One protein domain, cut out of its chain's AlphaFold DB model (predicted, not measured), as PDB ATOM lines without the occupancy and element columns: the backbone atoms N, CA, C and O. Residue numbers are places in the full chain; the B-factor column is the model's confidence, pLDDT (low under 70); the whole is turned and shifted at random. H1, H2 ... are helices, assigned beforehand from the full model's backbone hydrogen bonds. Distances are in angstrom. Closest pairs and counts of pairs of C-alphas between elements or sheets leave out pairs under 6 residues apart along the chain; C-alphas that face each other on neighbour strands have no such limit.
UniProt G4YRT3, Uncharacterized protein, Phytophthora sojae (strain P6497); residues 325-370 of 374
ATOM      1  N   LEU A 325     -29.236-130.303 -70.408       73.69
ATOM      2  CA  LEU A 325     -29.946-131.580 -70.398       73.69
ATOM      3  C   LEU A 325     -30.857-131.647 -71.629       73.69
ATOM      4  O   LEU A 325     -32.067-131.470 -71.532       73.69
ATOM      5  N   THR A 326     -30.263-131.774 -72.814       62.81
ATOM      6  CA  THR A 326     -31.018-131.776 -74.079       62.81
ATOM      7  C   THR A 326     -31.412-133.205 -74.440       62.81
ATOM      8  O   THR A 326     -30.540-134.061 -74.535       62.81
ATOM      9  N   GLY A 327     -32.705-133.455 -74.661       57.94
ATOM     10  CA  GLY A 327     -33.203-134.772 -75.085       57.94
ATOM     11  C   GLY A 327     -33.214-135.843 -73.990       57.94
ATOM     12  O   GLY A 327     -33.404-137.010 -74.306       57.94
ATOM     13  N   MET A 328     -33.015-135.460 -72.725       64.56
ATOM     14  CA  MET A 328     -33.268-136.344 -71.587       64.56
ATOM     15  C   MET A 328     -34.748-136.278 -71.214       64.56
ATOM     16  O   MET A 328     -35.307-135.181 -71.106       64.56
ATOM     17  N   GLU A 329     -35.366-137.439 -71.016       64.50
ATOM     18  CA  GLU A 329     -36.644-137.536 -70.320       64.50
ATOM     19  C   GLU A 329     -36.393-137.145 -68.854       64.50
ATOM     20  O   GLU A 329     -35.469-137.622 -68.198       64.50
ATOM     21  N   ILE A 330     -37.100-136.112 -68.394       71.62
ATOM     22  CA  ILE A 330     -37.047-135.647 -67.008       71.62
ATOM     23  C   ILE A 330     -38.497-135.648 -66.528       71.62
ATOM     24  O   ILE A 330     -39.299-134.858 -67.044       71.62
ATOM     25  N   PRO A 331     -38.860-136.506 -65.559       66.50
ATOM     26  CA  PRO A 331     -40.226-136.590 -65.061       66.50
ATOM     27  C   PRO A 331     -40.782-135.225 -64.636       66.50
ATOM     28  O   PRO A 331     -40.178-134.512 -63.835       66.50
ATOM     29  N   GLY A 332     -41.954-134.862 -65.169       65.31
ATOM     30  CA  GLY A 332     -42.660-133.620 -64.822       65.31
ATOM     31  C   GLY A 332     -42.167-132.356 -65.538       65.31
ATOM     32  O   GLY A 332     -42.524-131.248 -65.134       65.31
ATOM     33  N   VAL A 333     -41.353-132.497 -66.588       71.00
ATOM     34  CA  VAL A 333     -40.720-131.381 -67.297       71.00
ATOM     35  C   VAL A 333     -40.923-131.512 -68.818       71.00
ATOM     36  O   VAL A 333     -40.978-132.611 -69.360       71.00
ATOM     37  N   ASN A 334     -41.064-130.387 -69.534       69.25
ATOM     38  CA  ASN A 334     -41.367-130.394 -70.972       69.25
ATOM     39  C   ASN A 334     -40.213-130.978 -71.804       69.25
ATOM     40  O   ASN A 334     -39.092-130.453 -71.765       69.25
ATOM     41  N   LEU A 335     -40.535-131.989 -72.614       64.56
ATOM     42  CA  LEU A 335     -39.674-132.573 -73.644       64.56
ATOM     43  C   LEU A 335     -39.237-131.522 -74.681       64.56
ATOM     44  O   LEU A 335     -39.994-130.620 -75.038       64.56
ATOM     45  N   GLY A 336     -37.998-131.636 -75.171       63.91
ATOM     46  CA  GLY A 336     -37.459-130.778 -76.237       63.91
ATOM     47  C   GLY A 336     -36.916-129.413 -75.790       63.91
ATOM     48  O   GLY A 336     -36.397-128.665 -76.617       63.91
ATOM     49  N   LYS A 337     -36.973-129.084 -74.493       71.81
ATOM     50  CA  LYS A 337     -36.339-127.884 -73.926       71.81
ATOM     51  C   LYS A 337     -34.981-128.233 -73.308       71.81
ATOM     52  O   LYS A 337     -34.811-129.279 -72.693       71.81
ATOM     53  N   LYS A 338     -34.006-127.338 -73.476       76.88
ATOM     54  CA  LYS A 338     -32.671-127.457 -72.878       76.88
ATOM     55  C   LYS A 338     -32.681-126.875 -71.464       76.88
ATOM     56  O   LYS A 338     -32.900-125.673 -71.313       76.88
ATOM     57  N   TYR A 339     -32.408-127.707 -70.463       79.94
ATOM     58  CA  TYR A 339     -32.295-127.294 -69.056       79.94
ATOM     59  C   TYR A 339     -30.832-127.169 -68.627       79.94
ATOM     60  O   TYR A 339     -29.973-127.903 -69.119       79.94
ATOM     61  N   ASN A 340     -30.536-126.232 -67.732       84.44
ATOM     62  CA  ASN A 340     -29.198-125.984 -67.192       84.44
ATOM     63  C   ASN A 340     -29.153-126.219 -65.670       84.44
ATOM     64  O   ASN A 340     -30.147-126.595 -65.050       84.44
ATOM     65  N   MET A 341     -27.993-125.999 -65.047       86.06
ATOM     66  CA  MET A 341     -27.833-126.266 -63.617       86.06
ATOM     67  C   MET A 341     -28.686-125.348 -62.726       86.06
ATOM     68  O   MET A 341     -29.097-125.766 -61.648       86.06
ATOM     69  N   THR A 342     -28.990-124.121 -63.153       85.81
ATOM     70  CA  THR A 342     -29.886-123.215 -62.419       85.81
ATOM     71  C   THR A 342     -31.297-123.790 -62.337       85.81
ATOM     72  O   THR A 342     -31.908-123.738 -61.273       85.81
ATOM     73  N   ASP A 343     -31.787-124.406 -63.418       85.25
ATOM     74  CA  ASP A 343     -33.089-125.084 -63.432       85.25
ATOM     75  C   ASP A 343     -33.110-126.253 -62.435       85.25
ATOM     76  O   ASP A 343     -34.017-126.352 -61.612       85.25
ATOM     77  N   VAL A 344     -32.054-127.076 -62.434       84.81
ATOM     78  CA  VAL A 344     -31.898-128.199 -61.493       84.81
ATOM     79  C   VAL A 344     -31.882-127.713 -60.041       84.81
ATOM     80  O   VAL A 344     -32.557-128.283 -59.185       84.81
ATOM     81  N   MET A 345     -31.148-126.636 -59.745       86.50
ATOM     82  CA  MET A 345     -31.095-126.068 -58.392       86.50
ATOM     83  C   MET A 345     -32.438-125.467 -57.962       86.50
ATOM     84  O   MET A 345     -32.805-125.588 -56.793       86.50
ATOM     85  N   ASN A 346     -33.190-124.866 -58.889       87.75
ATOM     86  CA  ASN A 346     -34.544-124.385 -58.617       87.75
ATOM     87  C   ASN A 346     -35.493-125.545 -58.309       87.75
ATOM     88  O   ASN A 346     -36.226-125.463 -57.333       87.75
ATOM     89  N   TRP A 347     -35.429-126.655 -59.050       88.38
ATOM     90  CA  TRP A 347     -36.244-127.840 -58.758       88.38
ATOM     91  C   TRP A 347     -35.934-128.454 -57.393       88.38
ATOM     92  O   TRP A 347     -36.851-128.856 -56.681       88.38
ATOM     93  N   ILE A 348     -34.658-128.481 -56.999       87.06
ATOM     94  CA  ILE A 348     -34.260-128.913 -55.654       87.06
ATOM     95  C   ILE A 348     -34.826-127.950 -54.597       87.06
ATOM     96  O   ILE A 348     -35.391-128.386 -53.599       87.06
ATOM     97  N   LYS A 349     -34.747-126.632 -54.827       88.62
ATOM     98  CA  LYS A 349     -35.285-125.611 -53.909       88.62
ATOM     99  C   LYS A 349     -36.815-125.652 -53.796       88.62
ATOM    100  O   LYS A 349     -37.352-125.400 -52.725       88.62
ATOM    101  N   GLU A 350     -37.499-125.968 -54.890       87.81
ATOM    102  CA  GLU A 350     -38.950-126.181 -54.965       87.81
ATOM    103  C   GLU A 350     -39.390-127.508 -54.322       87.81
ATOM    104  O   GLU A 350     -40.586-127.765 -54.222       87.81
ATOM    105  N   GLY A 351     -38.447-128.358 -53.897       84.25
ATOM    106  CA  GLY A 351     -38.731-129.649 -53.274       84.25
ATOM    107  C   GLY A 351     -39.114-130.758 -54.255       84.25
ATOM    108  O   GLY A 351     -39.563-131.814 -53.821       84.25
ATOM    109  N   LYS A 352     -38.929-130.561 -55.569       83.75
ATOM    110  CA  LYS A 352     -39.170-131.612 -56.581       83.75
ATOM    111  C   LYS A 352     -38.159-132.753 -56.486       83.75
ATOM    112  O   LYS A 352     -38.485-133.887 -56.816       83.75
ATOM    113  N   TYR A 353     -36.949-132.450 -56.020       85.75
ATOM    114  CA  TYR A 353     -35.895-133.421 -55.745       85.75
ATOM    115  C   TYR A 353     -35.262-133.104 -54.386       85.75
ATOM    116  O   TYR A 353     -34.980-131.940 -54.104       85.75
ATOM    117  N   GLY A 354     -35.020-134.123 -53.555       84.56
ATOM    118  CA  GLY A 354     -34.442-133.941 -52.214       84.56
ATOM    119  C   GLY A 354     -32.979-133.484 -52.233       84.56
ATOM    120  O   GLY A 354     -32.526-132.755 -51.351       84.56
ATOM    121  N   SER A 355     -32.233-133.873 -53.265       88.00
ATOM    122  CA  SER A 355     -30.820-133.555 -53.430       88.00
ATOM    123  C   SER A 355     -30.384-133.664 -54.894       88.00
ATOM    124  O   SER A 355     -31.104-134.167 -55.757       88.00
ATOM    125  N   PHE A 356     -29.155-133.225 -55.183       86.88
ATOM    126  CA  PHE A 356     -28.547-133.434 -56.502       86.88
ATOM    127  C   PHE A 356     -28.350-134.923 -56.824       86.88
ATOM    128  O   PHE A 356     -28.425-135.310 -57.987       86.88
ATOM    129  N   PHE A 357     -28.118-135.754 -55.804       87.81
ATOM    130  CA  PHE A 357     -28.027-137.200 -55.979       87.81
ATOM    131  C   PHE A 357     -29.375-137.792 -56.397       87.81
ATOM    132  O   PHE A 357     -29.410-138.550 -57.358       87.81
ATOM    133  N   ASP A 358     -30.473-137.386 -55.753       85.38
ATOM    134  CA  ASP A 358     -31.816-137.885 -56.085       85.38
ATOM    135  C   ASP A 358     -32.199-137.534 -57.526       85.38
ATOM    136  O   ASP A 358     -32.676-138.386 -58.273       85.38
ATOM    137  N   PHE A 359     -31.895-136.301 -57.947       85.50
ATOM    138  CA  PHE A 359     -32.044-135.878 -59.338       85.50
ATOM    139  C   PHE A 359     -31.205-136.742 -60.298       85.50
ATOM    140  O   PHE A 359     -31.720-137.258 -61.288       85.50
ATOM    141  N   HIS A 360     -29.915-136.933 -60.001       84.31
ATOM    142  CA  HIS A 360     -29.018-137.742 -60.829       84.31
ATOM    143  C   HIS A 360     -29.465-139.210 -60.915       84.31
ATOM    144  O   HIS A 360     -29.355-139.833 -61.969       84.31
ATOM    145  N   ASN A 361     -29.962-139.779 -59.815       82.69
ATOM    146  CA  ASN A 361     -30.405-141.168 -59.765       82.69
ATOM    147  C   ASN A 361     -31.622-141.407 -60.675       82.69
ATOM    148  O   ASN A 361     -31.678-142.415 -61.377       82.69
ATOM    149  N   ILE A 362     -32.544-140.442 -60.739       78.81
ATOM    150  CA  ILE A 362     -33.720-140.495 -61.620       78.81
ATOM    151  C   ILE A 362     -33.311-140.510 -63.099       78.81
ATOM    152  O   ILE A 362     -33.809-141.346 -63.850       78.81
ATOM    153  N   LEU A 363     -32.334-139.687 -63.501       74.38
ATOM    154  CA  LEU A 363     -31.800-139.705 -64.874       74.38
ATOM    155  C   LEU A 363     -31.194-141.068 -65.262       74.38
ATOM    156  O   LEU A 363     -31.225-141.463 -66.427       74.38
ATOM    157  N   GLY A 364     -30.619-141.792 -64.297       59.66
ATOM    158  CA  GLY A 364     -30.007-143.102 -64.527       59.66
ATOM    159  C   GLY A 364     -31.014-144.239 -64.731       59.66
ATOM    160  O   GLY A 364     -30.715-145.191 -65.454       59.66
ATOM    161  N   LEU A 365     -32.204-144.154 -64.129       48.59
ATOM    162  CA  LEU A 365     -33.217-145.216 -64.160       48.59
ATOM    163  C   LEU A 365     -33.946-145.311 -65.511       48.59
ATOM    164  O   LEU A 365     -34.172-146.420 -65.993       48.59
ATOM    165  N   GLU A 366     -34.232-144.190 -66.175       44.53
ATOM    166  CA  GLU A 366     -34.923-144.194 -67.479       44.53
ATOM    167  C   GLU A 366     -34.035-144.714 -68.622       44.53
ATOM    168  O   GLU A 366     -34.519-145.387 -69.531       44.53
ATOM    169  N   SER A 367     -32.709-144.556 -68.522       41.06
ATOM    170  CA  SER A 367     -31.771-145.157 -69.486       41.06
ATOM    171  C   SER A 367     -31.775-146.697 -69.483       41.06
ATOM    172  O   SER A 367     -31.396-147.316 -70.477       41.06
ATOM    173  N   LYS A 368     -32.239-147.332 -68.393       37.56
ATOM    174  CA  LYS A 368     -32.367-148.795 -68.272       37.56
ATOM    175  C   LYS A 368     -33.720-149.335 -68.754       37.56
ATOM    176  O   LYS A 368     -33.799-150.519 -69.071       37.56
ATOM    177  N   GLY A 369     -34.749-148.490 -68.879       29.22
ATOM    178  CA  GLY A 369     -36.073-148.871 -69.398       29.22
ATOM    179  C   GLY A 369     -36.102-149.177 -70.903       29.22
ATOM    180  O   GLY A 369     -37.031-149.816 -71.384       29.22
ATOM    181  N   LEU A 370     -35.061-148.786 -71.642       27.38
ATOM    182  CA  LEU A 370     -34.891-149.064 -73.075       27.38
ATOM    183  C   LEU A 370     -34.212-150.415 -73.380       27.38
ATOM    184  O   LEU A 370     -34.103-150.780 -74.547       27.38
TER     185      LEU A 370
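Overview. This is residues 325 to 370 of the 374 residues of an uncharacterized protein of Phytophthora sojae (strain P6497) (UniProt G4YRT3). Helix H2 and helix H1 meet near the end of H1 and the beginning of H2 as an L, and the stretch before H1, residues 325 to 340, loops round in the open angle of the L. The printed part has 46 residues, with two named helices, H1 then H2, and no named strand. The class is all helix, with under half of the residues, 20, in named elements. The whole is compact, with a radius of gyration of the C-alphas of 10.4 A, and spans 30 by 20 by 15 A.

Along the chain. H2, residues 356 to 366, measures 16.6 A, from C-alpha 356 at (-28.547, -133.434, -56.502) to C-alpha 366 at (-34.923, -144.194, -67.479). H1, residues 341 to 349, measures 12.3 A and begins at C-alpha 341, (-27.833, -126.266, -63.617).

Arrangement. H2 and H1 only just touch, with 3 pairs of C-alphas within 8 A; the closest C-alphas, of Phe 356 and Ile 348, are 7.3 A apart. Their lines are about perpendicular, at 74 degrees. Every O i to N i+4 pair is within hydrogen-bond range in H1, and 6 of 7 in H2.

Size, cuts and confidence. The two C-alphas farthest apart, of Lys 349 and Leu 370, are 30.3 A apart. The printed part has no cut, and the link from H1 to H2 is short. Mean pLDDT of the printed part is 73.0; residues under 70 include 326 to 329 and 364 to 370.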